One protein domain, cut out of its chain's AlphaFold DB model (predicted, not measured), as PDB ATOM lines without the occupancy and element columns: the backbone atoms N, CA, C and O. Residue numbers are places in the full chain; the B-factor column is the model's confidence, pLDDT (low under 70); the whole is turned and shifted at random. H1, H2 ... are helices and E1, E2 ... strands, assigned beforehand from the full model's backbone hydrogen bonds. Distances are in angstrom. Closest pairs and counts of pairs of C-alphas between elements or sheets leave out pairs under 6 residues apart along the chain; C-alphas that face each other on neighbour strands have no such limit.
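AT A GLANCE: This is residues 131 to 235 of the 262 residues of an uncharacterized protein of Variovorax sp. WS11 (UniProt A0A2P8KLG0). A strongly twisted sheet of four strands, E1, E2, E5 and E4, is followed at one end by H1, which packs on it with residues 157 to 163, and a small second sheet of two strands, E3 and E6, lies beside residues 163 to 167 of H1. H2 starts beside H1 and runs back at a distance over one face of the larger sheet, while the loop of residues 177 to 182 reaches outward. The printed part has 105 residues, with two named helices and six named strands in the order E1, E2, H1, E3, H2, E4, E5, E6. The larger sheet's order is E1, E2, E5, E4, and both sheets are antiparallel; the class is mixed, helices and strands. The whole is compact, with a radius of gyration of the C-alphas of 13.9 A and spans of 40 by 32 by 26 A.

HOW THE PARTS SIT: E1, residues 139 to 142, and E2, residues 149 to 155, form a hairpin, with N 139 and O 153 at 2.8 A. E2 is also the antiparallel neighbour of E5, residues 211 to 220, with N 214 and O 152 at 2.8 A. E5 and the edge strand E4, residues 201 to 205, form a second hairpin, with N 204 and O 213 at 2.8 A. E5 bends by 93 degrees at residue 217. The sheet is only just strongly twisted, its C-alphas lying up to 4.4 A off the best plane. H1, residues 157 to 168, is on this sheet, making two layers, a helix on one face of a sheet; the closest C-alphas of H1 and E5, Gly 159 and Arg 211, are 6.6 A apart. H2, residues 185 to 198, is not on the sheet. Residues 160 to 164 of H1 touch residues 185 to 189 of H2, at a shallow tilt of 27 degrees, opposite ways; their closest C-alphas, Glu 164 and Leu 185, are 6.6 A apart. E3, residues 172 to 175, and E6, residues 230 to 233, are antiparallel neighbours, with N 175 and O 230 at 2.8 A. Residues 135 to 136 pair antiparallel with residues 230 to 231 of E6. In H1 and H2 every O i to N i+4 pair is within hydrogen-bond range.

IN THESE COORDINATES: E1 begins at C-alpha 139, (59.446, 83.028, 41.622). From first to last C-alpha, E2 measures 17.5 A, H1 16.5 A, H2 20.2 A, E4 13.2 A and E5 20.1 A. H2 begins at C-alpha 185, (43.088, 84.380, 39.316). E6 ends at C-alpha 233, (47.920, 72.500, 32.042).

THE WHOLE: The C-alphas farthest apart, of Lys 218 and Pro 235, are 41.5 A apart. The printed part has no cut and no long link. Mean pLDDT of the printed part is 84.3; residues 131 to 132 and 175 to 182 are under 70.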
ATOM      1  N   PRO A 131      54.969  74.615  31.511       69.62
ATOM      2  CA  PRO A 131      55.793  73.523  31.993       69.62
ATOM      3  C   PRO A 131      54.979  72.231  32.079       69.62
ATOM      4  O   PRO A 131      53.758  72.262  32.215       69.62
ATOM      5  N   ALA A 132      55.670  71.093  31.988       65.31
ATOM      6  CA  ALA A 132      55.036  69.777  32.081       65.31
ATOM      7  C   ALA A 132      54.402  69.521  33.462       65.31
ATOM      8  O   ALA A 132      53.421  68.791  33.548       65.31
ATOM      9  N   ASP A 133      54.945  70.162  34.502       70.56
ATOM     10  CA  ASP A 133      54.496  70.077  35.892       70.56
ATOM     11  C   ASP A 133      54.030  71.450  36.401       70.56
ATOM     12  O   ASP A 133      54.379  72.489  35.830       70.56
ATOM     13  N   SER A 134      53.297  71.468  37.522       73.69
ATOM     14  CA  SER A 134      52.822  72.708  38.147       73.69
ATOM     15  C   SER A 134      53.962  73.698  38.419       73.69
ATOM     16  O   SER A 134      55.001  73.339  38.984       73.69
ATOM     17  N   TRP A 135      53.767  74.968  38.053       74.75
ATOM     18  CA  TRP A 135      54.797  76.000  38.180       74.75
ATOM     19  C   TRP A 135      54.323  77.182  39.008       74.75
ATOM     20  O   TRP A 135      53.227  77.703  38.813       74.75
ATOM     21  N   GLY A 136      55.190  77.663  39.901       82.06
ATOM     22  CA  GLY A 136      54.936  78.847  40.720       82.06
ATOM     23  C   GLY A 136      54.759  80.115  39.881       82.06
ATOM     24  O   GLY A 136      55.699  80.607  39.249       82.06
ATOM     25  N   LEU A 137      53.567  80.707  39.906       85.12
ATOM     26  CA  LEU A 137      53.305  82.017  39.315       85.12
ATOM     27  C   LEU A 137      54.301  83.056  39.833       85.12
ATOM     28  O   LEU A 137      54.766  83.890  39.058       85.12
ATOM     29  N   ILE A 138      54.716  82.944  41.096       87.19
ATOM     30  CA  ILE A 138      55.702  83.821  41.723       87.19
ATOM     31  C   ILE A 138      56.998  83.042  41.972       87.19
ATOM     32  O   ILE A 138      57.013  82.054  42.700       87.19
ATOM     33  N   GLY A 139      58.088  83.496  41.354       87.00
ATOM     34  CA  GLY A 139      59.446  83.028  41.622       87.00
ATOM     35  C   GLY A 139      60.108  83.925  42.660       87.00
ATOM     36  O   GLY A 139      60.018  85.146  42.561       87.00
ATOM     37  N   MET A 140      60.769  83.342  43.655       88.06
ATOM     38  CA  MET A 140      61.400  84.082  44.750       88.06
ATOM     39  C   MET A 140      62.920  83.982  44.642       88.06
ATOM     40  O   MET A 140      63.451  82.903  44.387       88.06
ATOM     41  N   TYR A 141      63.618  85.101  44.840       88.50
ATOM     42  CA  TYR A 141      65.071  85.165  44.712       88.50
ATOM     43  C   TYR A 141      65.696  85.784  45.957       88.50
ATOM     44  O   TYR A 141      65.438  86.941  46.311       88.50
ATOM     45  N   GLU A 142      66.570  85.009  46.588       87.88
ATOM     46  CA  GLU A 142      67.447  85.453  47.665       87.88
ATOM     47  C   GLU A 142      68.802  85.856  47.072       87.88
ATOM     48  O   GLU A 142      69.308  85.206  46.154       87.88
ATOM     49  N   ARG A 143      69.403  86.937  47.581       83.44
ATOM     50  CA  ARG A 143      70.769  87.321  47.184       83.44
ATOM     51  C   ARG A 143      71.806  86.452  47.897       83.44
ATOM     52  O   ARG A 143      72.773  86.012  47.283       83.44
ATOM     53  N   VAL A 144      71.583  86.224  49.186       84.44
ATOM     54  CA  VAL A 144      72.376  85.362  50.060       84.44
ATOM     55  C   VAL A 144      71.391  84.482  50.811       84.44
ATOM     56  O   VAL A 144      70.372  84.970  51.301       84.44
ATOM     57  N   LYS A 145      71.683  83.181  50.869       83.38
ATOM     58  CA  LYS A 145      70.792  82.197  51.483       83.38
ATOM     59  C   LYS A 145      70.501  82.575  52.937       83.38
ATOM     60  O   LYS A 145      71.425  82.650  53.742       83.38
ATOM     61  N   GLY A 146      69.224  82.756  53.267       80.75
ATOM     62  CA  GLY A 146      68.764  83.068  54.623       80.75
ATOM     63  C   GLY A 146      68.765  84.554  55.000       80.75
ATOM     64  O   GLY A 146      68.315  84.881  56.094       80.75
ATOM     65  N   GLU A 147      69.196  85.460  54.116       84.12
ATOM     66  CA  GLU A 147      69.163  86.917  54.365       84.12
ATOM     67  C   GLU A 147      67.858  87.590  53.905       84.12
ATOM     68  O   GLU A 147      67.720  88.813  53.944       84.12
ATOM     69  N   GLY A 148      66.877  86.795  53.478       85.75
ATOM     70  CA  GLY A 148      65.611  87.297  52.964       85.75
ATOM     71  C   GLY A 148      65.574  87.422  51.445       85.75
ATOM     72  O   GLY A 148      66.574  87.311  50.728       85.75
ATOM     73  N   TYR A 149      64.372  87.675  50.948       89.75
ATOM     74  CA  TYR A 149      64.112  87.876  49.538       89.75
ATOM     75  C   TYR A 149      64.596  89.260  49.108       89.75
ATOM     76  O   TYR A 149      64.291  90.284  49.725       89.75
ATOM     77  N   TYR A 150      65.368  89.280  48.025       91.56
ATOM     78  CA  TYR A 150      65.835  90.505  47.375       91.56
ATOM     79  C   TYR A 150      64.905  90.915  46.231       91.56
ATOM     80  O   TYR A 150      64.680  92.100  45.986       91.56
ATOM     81  N   SER A 151      64.341  89.936  45.529       92.75
ATOM     82  CA  SER A 151      63.385  90.190  44.459       92.75
ATOM     83  C   SER A 151      62.440  89.020  44.267       92.75
ATOM     84  O   SER A 151      62.783  87.876  44.569       92.75
ATOM     85  N   ILE A 152      61.289  89.302  43.672       92.06
ATOM     86  CA  ILE A 152      60.375  88.289  43.152       92.06
ATOM     87  C   ILE A 152      60.174  88.477  41.651       92.06
ATOM     88  O   ILE A 152      60.278  89.587  41.135       92.06
ATOM     89  N   GLU A 153      59.878  87.401  40.936       91.38
ATOM     90  CA  GLU A 153      59.385  87.456  39.564       91.38
ATOM     91  C   GLU A 153      57.942  87.000  39.524       91.38
ATOM     92  O   GLU A 153      57.629  85.908  39.985       91.38
ATOM     93  N   LEU A 154      57.076  87.782  38.900       89.81
ATOM     94  CA  LEU A 154      55.653  87.482  38.800       89.81
ATOM     95  C   LEU A 154      55.124  87.835  37.400       89.81
ATOM     96  O   LEU A 154      55.830  88.510  36.639       89.81
ATOM     97  N   PRO A 155      53.908  87.399  37.035       89.19
ATOM     98  CA  PRO A 155      53.310  87.778  35.767       89.19
ATOM     99  C   PRO A 155      53.080  89.293  35.714       89.19
ATOM    100  O   PRO A 155      52.721  89.916  36.714       89.19
ATOM    101  N   ASN A 156      53.294  89.897  34.549       88.06
ATOM    102  CA  ASN A 156      52.860  91.274  34.304       88.06
ATOM    103  C   ASN A 156      51.376  91.304  33.897       88.06
ATOM    104  O   ASN A 156      50.719  90.266  33.869       88.06
ATOM    105  N   ILE A 157      50.837  92.483  33.568       86.56
ATOM    106  CA  ILE A 157      49.421  92.631  33.181       86.56
ATOM    107  C   ILE A 157      49.065  91.703  32.009       86.56
ATOM    108  O   ILE A 157      48.074  90.986  32.090       86.56
ATOM    109  N   ALA A 158      49.898  91.661  30.964       87.69
ATOM    110  CA  ALA A 158      49.675  90.784  29.813       87.69
ATOM    111  C   ALA A 158      49.711  89.297  30.206       87.69
ATOM    112  O   ALA A 158      48.855  88.529  29.780       87.69
ATOM    113  N   GLY A 159      50.649  88.904  31.076       89.69
ATOM    114  CA  GLY A 159      50.719  87.552  31.627       89.69
ATOM    115  C   GLY A 159      49.479  87.167  32.437       89.69
ATOM    116  O   GLY A 159      48.963  86.070  32.263       89.69
ATOM    117  N   PHE A 160      48.955  88.070  33.272       88.25
ATOM    118  CA  PHE A 160      47.703  87.831  33.999       88.25
ATOM    119  C   PHE A 160      46.509  87.688  33.059       88.25
ATOM    120  O   PHE A 160      45.759  86.727  33.186       88.25
ATOM    121  N   THR A 161      46.355  88.588  32.086       89.44
ATOM    122  CA  THR A 161      45.267  88.506  31.101       89.44
ATOM    123  C   THR A 161      45.335  87.217  30.280       89.44
ATOM    124  O   THR A 161      44.307  86.590  30.036       89.44
ATOM    125  N   ALA A 162      46.537  86.790  29.889       91.12
ATOM    126  CA  ALA A 162      46.749  85.536  29.179       91.12
ATOM    127  C   ALA A 162      46.349  84.318  30.028       91.12
ATOM    128  O   ALA A 162      45.630  83.448  29.544       91.12
ATOM    129  N   LEU A 163      46.757  84.266  31.298       91.19
ATOM    130  CA  LEU A 163      46.350  83.200  32.218       91.19
ATOM    131  C   LEU A 163      44.833  83.190  32.452       91.19
ATOM    132  O   LEU A 163      44.223  82.126  32.453       91.19
ATOM    133  N   GLU A 164      44.206  84.359  32.593       90.25
ATOM    134  CA  GLU A 164      42.753  84.481  32.741       90.25
ATOM    135  C   GLU A 164      42.005  83.897  31.535       90.25
ATOM    136  O   GLU A 164      41.019  83.173  31.679       90.25
ATOM    137  N   GLU A 165      42.479  84.207  30.327       92.25
ATOM    138  CA  GLU A 165      41.924  83.683  29.083       92.25
ATOM    139  C   GLU A 165      42.060  82.156  29.015       92.25
ATOM    140  O   GLU A 165      41.087  81.463  28.710       92.25
ATOM    141  N   LEU A 166      43.235  81.622  29.355       92.62
ATOM    142  CA  LEU A 166      43.470  80.178  29.390       92.62
ATOM    143  C   LEU A 166      42.580  79.473  30.423       92.62
ATOM    144  O   LEU A 166      42.010  78.425  30.114       92.62
ATOM    145  N   GLN A 167      42.406  80.056  31.613       91.06
ATOM    146  CA  GLN A 167      41.549  79.498  32.663       91.06
ATOM    147  C   GLN A 167      40.076  79.506  32.236       91.06
ATOM    148  O   GLN A 167      39.372  78.510  32.387       91.06
ATOM    149  N   ARG A 168      39.605  80.601  31.627       91.19
ATOM    150  CA  ARG A 168      38.234  80.725  31.097       91.19
ATOM    151  C   ARG A 168      37.910  79.653  30.059       91.19
ATOM    152  O   ARG A 168      36.765  79.222  29.945       91.19
ATOM    153  N   HIS A 169      38.918  79.233  29.304       93.25
ATOM    154  CA  HIS A 169      38.819  78.164  28.319       93.25
ATOM    155  C   HIS A 169      39.135  76.769  28.878       93.25
ATOM    156  O   HIS A 169      39.192  75.819  28.098       93.25
ATOM    157  N   GLN A 170      39.303  76.634  30.201       92.19
ATOM    158  CA  GLN A 170      39.613  75.377  30.895       92.19
ATOM    159  C   GLN A 170      40.898  74.708  30.377       92.19
ATOM    160  O   GLN A 170      41.022  73.483  30.377       92.19
ATOM    161  N   LEU A 171      41.849  75.507  29.882       92.62
ATOM    162  CA  LEU A 171      43.135  75.026  29.367       92.62
ATOM    163  C   LEU A 171      44.209  74.979  30.455       92.62
ATOM    164  O   LEU A 171      45.188  74.250  30.314       92.62
ATOM    165  N   ILE A 172      44.025  75.733  31.535       91.12
ATOM    166  CA  ILE A 172      44.875  75.670  32.721       91.12
ATOM    167  C   ILE A 172      44.019  75.545  33.973       91.12
ATOM    168  O   ILE A 172      42.910  76.085  34.007       91.12
ATOM    169  N   ASP A 173      44.593  74.911  34.988       87.00
ATOM    170  CA  ASP A 173      44.119  74.972  36.363       87.00
ATOM    171  C   ASP A 173      45.102  75.806  37.187       87.00
ATOM    172  O   ASP A 173      46.316  75.812  36.950       87.00
ATOM    173  N   LEU A 174      44.563  76.568  38.137       83.38
ATOM    174  CA  LEU A 174      45.365  77.313  39.099       83.38
ATOM    175  C   LEU A 174      45.456  76.489  40.373       83.38
ATOM    176  O   LEU A 174      44.449  76.182  41.002       83.38
ATOM    177  N   GLY A 175      46.682  76.150  40.746       69.12
ATOM    178  CA  GLY A 175      46.977  75.501  42.007       69.12
ATOM    179  C   GLY A 175      47.319  76.523  43.089       69.12
ATOM    180  O   GLY A 175      47.778  77.641  42.834       69.12
ATOM    181  N   GLY A 176      47.102  76.122  44.332       62.53
ATOM    182  CA  GLY A 176      47.302  76.960  45.506       62.53
ATOM    183  C   GLY A 176      46.042  76.992  46.351       62.53
ATOM    184  O   GLY A 176      44.928  77.017  45.836       62.53
ATOM    185  N   PHE A 177      46.236  76.977  47.663       49.88
ATOM    186  CA  PHE A 177      45.154  77.064  48.629       49.88
ATOM    187  C   PHE A 177      45.319  78.359  49.411       49.88
ATOM    188  O   PHE A 177      46.379  78.620  49.980       49.88
ATOM    189  N   VAL A 178      44.259  79.161  49.444       54.84
ATOM    190  CA  VAL A 178      44.061  80.169  50.486       54.84
ATOM    191  C   VAL A 178      42.882  79.663  51.304       54.84
ATOM    192  O   VAL A 178      41.771  79.572  50.783       54.84
ATOM    193  N   ASP A 179      43.137  79.272  52.553       53.09
ATOM    194  CA  ASP A 179      42.123  78.743  53.474       53.09
ATOM    195  C   ASP A 179      41.307  77.560  52.897       53.09
ATOM    196  O   ASP A 179      40.074  77.581  52.911       53.09
ATOM    197  N   ASP A 180      41.990  76.546  52.347       49.97
ATOM    198  CA  ASP A 180      41.400  75.322  51.763       49.97
ATOM    199  C   ASP A 180      40.393  75.553  50.617       49.97
ATOM    200  O   ASP A 180      39.610  74.667  50.265       49.97
ATOM    201  N   LYS A 181      40.418  76.736  49.995       55.41
ATOM    202  CA  LYS A 181      39.629  77.052  48.801       55.41
ATOM    203  C   LYS A 181      40.520  77.181  47.581       55.41
ATOM    204  O   LYS A 181      41.623  77.723  47.650       55.41
ATOM    205  N   GLU A 182      39.992  76.689  46.465       60.03
ATOM    206  CA  GLU A 182      40.580  76.836  45.140       60.03
ATOM    207  C   GLU A 182      40.745  78.328  44.830       60.03
ATOM    208  O   GLU A 182      39.789  79.109  44.914       60.03
ATOM    209  N   VAL A 183      41.981  78.738  44.553       70.38
ATOM    210  CA  VAL A 183      42.306  80.147  44.346       70.38
ATOM    211  C   VAL A 183      41.925  80.565  42.932       70.38
ATOM    212  O   VAL A 183      42.426  80.028  41.946       70.38
ATOM    213  N   THR A 184      41.087  81.592  42.815       76.19
ATOM    214  CA  THR A 184      40.806  82.214  41.516       76.19
ATOM    215  C   THR A 184      41.928  83.170  41.106       76.19
ATOM    216  O   THR A 184      42.615  83.757  41.948       76.19
ATOM    217  N   LEU A 185      42.098  83.410  39.801       78.38
ATOM    218  CA  LEU A 185      43.088  84.380  39.316       78.38
ATOM    219  C   LEU A 185      42.829  85.798  39.859       78.38
ATOM    220  O   LEU A 185      43.764  86.558  40.102       78.38
ATOM    221  N   GLU A 186      41.561  86.136  40.100       79.94
ATOM    222  CA  GLU A 186      41.153  87.391  40.735       79.94
ATOM    223  C   GLU A 186      41.676  87.490  42.175       79.94
ATOM    224  O   GLU A 186      42.240  88.514  42.567       79.94
ATOM    225  N   GLN A 187      41.555  86.413  42.955       81.19
ATOM    226  CA  GLN A 187      42.110  86.341  44.308       81.19
ATOM    227  C   GLN A 187      43.639  86.437  44.285       81.19
ATOM    228  O   GLN A 187      44.209  87.177  45.088       81.19
ATOM    229  N   ALA A 188      44.297  85.772  43.331       81.38
ATOM    230  CA  ALA A 188      45.744  85.866  43.155       81.38
ATOM    231  C   ALA A 188      46.193  87.299  42.818       81.38
ATOM    232  O   ALA A 188      47.125  87.827  43.432       81.38
ATOM    233  N   ALA A 189      45.497  87.967  41.894       82.75
ATOM    234  CA  ALA A 189      45.764  89.354  41.519       82.75
ATOM    235  C   ALA A 189      45.531  90.324  42.689       82.75
ATOM    236  O   ALA A 189      46.321  91.251  42.905       82.75
ATOM    237  N   LYS A 190      44.477  90.098  43.484       85.81
ATOM    238  CA  LYS A 190      44.179  90.894  44.678       85.81
ATOM    239  C   LYS A 190      45.251  90.720  45.753       85.81
ATOM    240  O   LYS A 190      45.790  91.722  46.220       85.81
ATOM    241  N   ALA A 191      45.615  89.480  46.083       83.88
ATOM    242  CA  ALA A 191      46.656  89.175  47.063       83.88
ATOM    243  C   ALA A 191      48.009  89.782  46.661       83.88
ATOM    244  O   ALA A 191      48.701  90.381  47.483       83.88
ATOM    245  N   LEU A 192      48.360  89.710  45.374       84.69
ATOM    246  CA  LEU A 192      49.552  90.369  44.847       84.69
ATOM    247  C   LEU A 192      49.476  91.887  44.971       84.69
ATOM    248  O   LEU A 192      50.448  92.509  45.389       84.69
ATOM    249  N   THR A 193      48.333  92.488  44.646       87.06
ATOM    250  CA  THR A 193      48.121  93.936  44.779       87.06
ATOM    251  C   THR A 193      48.267  94.397  46.230       87.06
ATOM    252  O   THR A 193      48.876  95.432  46.492       87.06
ATOM    253  N   GLU A 194      47.739  93.634  47.185       88.00
ATOM    254  CA  GLU A 194      47.890  93.905  48.618       88.00
ATOM    255  C   GLU A 194      49.345  93.756  49.070       88.00
ATOM    256  O   GLU A 194      49.871  94.640  49.748       88.00
ATOM    257  N   PHE A 195      50.036  92.714  48.603       86.25
ATOM    258  CA  PHE A 195      51.467  92.532  48.833       86.25
ATOM    259  C   PHE A 195      52.298  93.705  48.269       86.25
ATOM    260  O   PHE A 195      53.229  94.172  48.926       86.25
ATOM    261  N   ARG A 196      51.911  94.266  47.109       88.06
ATOM    262  CA  ARG A 196      52.515  95.484  46.516       88.06
ATOM    263  C   ARG A 196      52.395  96.730  47.353       88.06
ATOM    264  O   ARG A 196      53.296  97.563  47.328       88.06
ATOM    265  N   LYS A 197      51.314  96.858  48.108       89.75
ATOM    266  CA  LYS A 197      51.122  98.017  48.977       89.75
ATOM    267  C   LYS A 197      52.021  97.956  50.208       89.75
ATOM    268  O   LYS A 197      52.475  99.000  50.664       89.75
ATOM    269  N   SER A 198      52.276  96.760  50.739       88.75
ATOM    270  CA  SER A 198      53.090  96.572  51.945       88.75
ATOM    271  C   SER A 198      54.594  96.465  51.672       88.75
ATOM    272  O   SER A 198      55.384  96.767  52.564       88.75
ATOM    273  N   HIS A 199      55.001  96.101  50.451       90.81
ATOM    274  CA  HIS A 199      56.405  95.887  50.086       90.81
ATOM    275  C   HIS A 199      56.786  96.703  48.836       90.81
ATOM    276  O   HIS A 199      56.742  96.179  47.720       90.81
ATOM    277  N   PRO A 200      57.149  97.993  48.993       91.00
ATOM    278  CA  PRO A 200      57.539  98.842  47.872       91.00
ATOM    279  C   PRO A 200      58.841  98.349  47.227       91.00
ATOM    280  O   PRO A 200      59.767  97.875  47.895       91.00
ATOM    281  N   ALA A 201      58.875  98.426  45.901       93.19
ATOM    282  CA  ALA A 201      59.878  97.770  45.082       93.19
ATOM    283  C   ALA A 201      59.861  98.340  43.654       93.19
ATOM    284  O   ALA A 201      58.823  98.821  43.191       93.19
ATOM    285  N   ASP A 202      60.988  98.243  42.953       94.44
ATOM    286  CA  ASP A 202      61.144  98.705  41.570       94.44
ATOM    287  C   ASP A 202      60.846  97.575  40.578       94.44
ATOM    288  O   ASP A 202      61.302  96.441  40.757       94.44
ATOM    289  N   GLU A 203      60.075  97.872  39.530       93.50
ATOM    290  CA  GLU A 203      59.694  96.901  38.500       93.50
ATOM    291  C   GLU A 203      60.668  96.939  37.313       93.50
ATOM    292  O   GLU A 203      60.927  97.989  36.724       93.50
ATOM    293  N   TYR A 204      61.181  95.771  36.932       92.81
ATOM    294  CA  TYR A 204      62.091  95.567  35.810       92.81
ATOM    295  C   TYR A 204      61.516  94.531  34.851       92.81
ATOM    296  O   TYR A 204      61.039  93.469  35.258       92.81
ATOM    297  N   GLN A 205      61.612  94.804  33.552       88.94
ATOM    298  CA  GLN A 205      61.228  93.835  32.531       88.94
ATOM    299  C   GLN A 205      62.199  92.652  32.529       88.94
ATOM    300  O   GLN A 205      63.419  92.834  32.567       88.94
ATOM    301  N   THR A 206      61.665  91.432  32.481       86.94
ATOM    302  CA  THR A 206      62.492  90.231  32.317       86.94
ATOM    303  C   THR A 206      62.711  89.924  30.833       86.94
ATOM    304  O   THR A 206      62.107  90.539  29.955       86.94
ATOM    305  N   LYS A 207      63.568  88.940  30.527       82.44
ATOM    306  CA  LYS A 207      63.688  88.408  29.156       82.44
ATOM    307  C   LYS A 207      62.387  87.746  28.681       82.44
ATOM    308  O   LYS A 207      62.151  87.654  27.480       82.44
ATOM    309  N   THR A 208      61.556  87.290  29.616       78.56
ATOM    310  CA  THR A 208      60.267  86.663  29.343       78.56
ATOM    311  C   THR A 208      59.202  87.750  29.231       78.56
ATOM    312  O   THR A 208      58.894  88.415  30.217       78.56
ATOM    313  N   LYS A 209      58.595  87.911  28.047       78.38
ATOM    314  CA  LYS A 209      57.620  88.986  27.757       78.38
ATOM    315  C   LYS A 209      56.480  89.124  28.772       78.38
ATOM    316  O   LYS A 209      55.976  90.226  28.967       78.38
ATOM    317  N   ASN A 210      56.095  88.032  29.425       86.19
ATOM    318  CA  ASN A 210      54.908  87.973  30.281       86.19
ATOM    319  C   ASN A 210      55.248  88.031  31.778       86.19
ATOM    320  O   ASN A 210      54.374  87.808  32.614       86.19
ATOM    321  N   ARG A 211      56.511  88.300  32.137       88.81
ATOM    322  CA  ARG A 211      56.968  88.376  33.531       88.81
ATOM    323  C   ARG A 211      57.755  89.650  33.795       88.81
ATOM    324  O   ARG A 211      58.546  90.100  32.964       88.81
ATOM    325  N   VAL A 212      57.591  90.170  35.001       92.19
ATOM    326  CA  VAL A 212      58.369  91.284  35.544       92.19
ATOM    327  C   VAL A 212      59.103  90.838  36.797       92.19
ATOM    328  O   VAL A 212      58.603  90.020  37.573       92.19
ATOM    329  N   ARG A 213      60.304  91.379  36.986       93.69
ATOM    330  CA  ARG A 213      61.072  91.243  38.216       93.69
ATOM    331  C   ARG A 213      60.820  92.462  39.073       93.69
ATOM    332  O   ARG A 213      60.958  93.588  38.614       93.69
ATOM    333  N   TRP A 214      60.500  92.229  40.327       93.25
ATOM    334  CA  TRP A 214      60.180  93.263  41.280       93.25
ATOM    335  C   TRP A 214      61.202  93.210  42.407       93.25
ATOM    336  O   TRP A 214      61.304  92.215  43.128       93.25
ATOM    337  N   VAL A 215      62.045  94.237  42.465       94.06
ATOM    338  CA  VAL A 215      63.223  94.296  43.335       94.06
ATOM    339  C   VAL A 215      62.895  95.157  44.538       94.06
ATOM    340  O   VAL A 215      62.595  96.341  44.387       94.06
ATOM    341  N   PHE A 216      62.946  94.567  45.728       93.25
ATOM    342  CA  PHE A 216      62.518  95.249  46.939       93.25
ATOM    343  C   PHE A 216      63.450  96.394  47.319       93.25
ATOM    344  O   PHE A 216      64.672  96.252  47.291       93.25
ATOM    345  N   HIS A 217      62.869  97.531  47.721       91.81
ATOM    346  CA  HIS A 217      63.645  98.668  48.238       91.81
ATOM    347  C   HIS A 217      64.348  98.326  49.556       91.81
ATOM    348  O   HIS A 217      65.376  98.909  49.892       91.81
ATOM    349  N   LYS A 218      63.778  97.385  50.314       88.56
ATOM    350  CA  LYS A 218      64.333  96.826  51.550       88.56
ATOM    351  C   LYS A 218      64.214  95.308  51.513       88.56
ATOM    352  O   LYS A 218      63.262  94.790  50.941       88.56
ATOM    353  N   HIS A 219      65.145  94.610  52.157       83.75
ATOM    354  CA  HIS A 219      65.068  93.156  52.281       83.75
ATOM    355  C   HIS A 219      63.759  92.717  52.941       83.75
ATOM    356  O   HIS A 219      63.361  93.262  53.973       83.75
ATOM    357  N   VAL A 220      63.114  91.721  52.335       87.69
ATOM    358  CA  VAL A 220      61.914  91.082  52.876       87.69
ATOM    359  C   VAL A 220      62.353  89.808  53.600       87.69
ATOM    360  O   VAL A 220      62.959  88.951  52.956       87.69
ATOM    361  N   PRO A 221      62.104  89.659  54.913       88.88
ATOM    362  CA  PRO A 221      62.482  88.454  55.648       88.88
ATOM    363  C   PRO A 221      61.939  87.178  54.993       88.88
ATOM    364  O   PRO A 221      60.825  87.169  54.476       88.88
ATOM    365  N   THR A 222      62.683  86.072  55.069       84.25
ATOM    366  CA  THR A 222      62.207  84.763  54.571       84.25
ATOM    367  C   THR A 222      60.990  84.237  55.337       84.25
ATOM    368  O   THR A 222      60.295  83.346  54.862       84.25
ATOM    369  N   THR A 223      60.709  84.793  56.518       85.62
ATOM    370  CA  THR A 223      59.515  84.497  57.318       85.62
ATOM    371  C   THR A 223      58.262  85.222  56.827       85.62
ATOM    372  O   THR A 223      57.162  84.906  57.281       85.62
ATOM    373  N   THR A 224      58.394  86.197  55.923       85.38
ATOM    374  CA  THR A 224      57.248  86.885  55.333       85.38
ATOM    375  C   THR A 224      56.498  85.931  54.412       85.38
ATOM    376  O   THR A 224      57.069  85.366  53.483       85.38
ATOM    377  N   VAL A 225      55.192  85.799  54.638       82.94
ATOM    378  CA  VAL A 225      54.312  85.021  53.764       82.94
ATOM    379  C   VAL A 225      54.153  85.769  52.442       82.94
ATOM    380  O   VAL A 225      53.447  86.775  52.357       82.94
ATOM    381  N   ILE A 226      54.839  85.286  51.412       82.62
ATOM    382  CA  ILE A 226      54.629  85.724  50.035       82.62
ATOM    383  C   ILE A 226      53.501  84.862  49.461       82.62
ATOM    384  O   ILE A 226      53.587  83.637  49.576       82.62
ATOM    385  N   PRO A 227      52.466  85.458  48.841       81.31
ATOM    386  CA  PRO A 227      51.443  84.682  48.155       81.31
ATOM    387  C   PRO A 227      52.099  83.697  47.186       81.31
ATOM    388  O   PRO A 227      52.923  84.099  46.366       81.31
ATOM    389  N   SER A 228      51.784  82.411  47.295       79.00
ATOM    390  CA  SER A 228      52.281  81.384  46.388       79.00
ATOM    391  C   SER A 228      51.099  80.785  45.646       79.00
ATOM    392  O   SER A 228      50.178  80.217  46.222       79.00
ATOM    393  N   PHE A 229      51.124  80.956  44.334       84.62
ATOM    394  CA  PHE A 229      50.135  80.390  43.433       84.62
ATOM    395  C   PHE A 229      50.890  79.565  42.413       84.62
ATOM    396  O   PHE A 229      51.977  79.963  41.986       84.62
ATOM    397  N   THR A 230      50.339  78.430  42.029       85.88
ATOM    398  CA  THR A 230      50.848  77.609  40.941       85.88
ATOM    399  C   THR A 230      49.835  77.581  39.812       85.88
ATOM    400  O   THR A 230      48.688  78.002  39.952       85.88
ATOM    401  N   TRP A 231      50.274  77.138  38.649       86.94
ATOM    402  CA  TRP A 231      49.386  76.853  37.537       86.94
ATOM    403  C   TRP A 231      49.926  75.657  36.773       86.94
ATOM    404  O   TRP A 231      51.138  75.412  36.770       86.94
ATOM    405  N   GLU A 232      49.025  74.921  36.144       88.94
ATOM    406  CA  GLU A 232      49.353  73.756  35.334       88.94
ATOM    407  C   GLU A 232      48.395  73.621  34.154       88.94
ATOM    408  O   GLU A 232      47.322  74.227  34.125       88.94
ATOM    409  N   LEU A 233      48.800  72.844  33.152       90.88
ATOM    410  CA  LEU A 233      47.920  72.500  32.042       90.88
ATOM    411  C   LEU A 233      46.873  71.493  32.505       90.88
ATOM    412  O   LEU A 233      47.204  70.457  33.078       90.88
ATOM    413  N   THR A 234      45.618  71.731  32.137       91.38
ATOM    414  CA  THR A 234      44.600  70.679  32.233       91.38
ATOM    415  C   THR A 234      44.858  69.606  31.165       91.38
ATOM    416  O   THR A 234      45.577  69.853  30.187       91.38
ATOM    417  N   PRO A 235      44.201  68.430  31.232       91.88
ATOM    418  CA  PRO A 235      44.231  67.470  30.128       91.88
ATOM    419  C   PRO A 235      43.764  68.069  28.790       91.88
ATOM    420  O   PRO A 235      44.221  67.653  27.724       91.88
TER     421      PRO A 235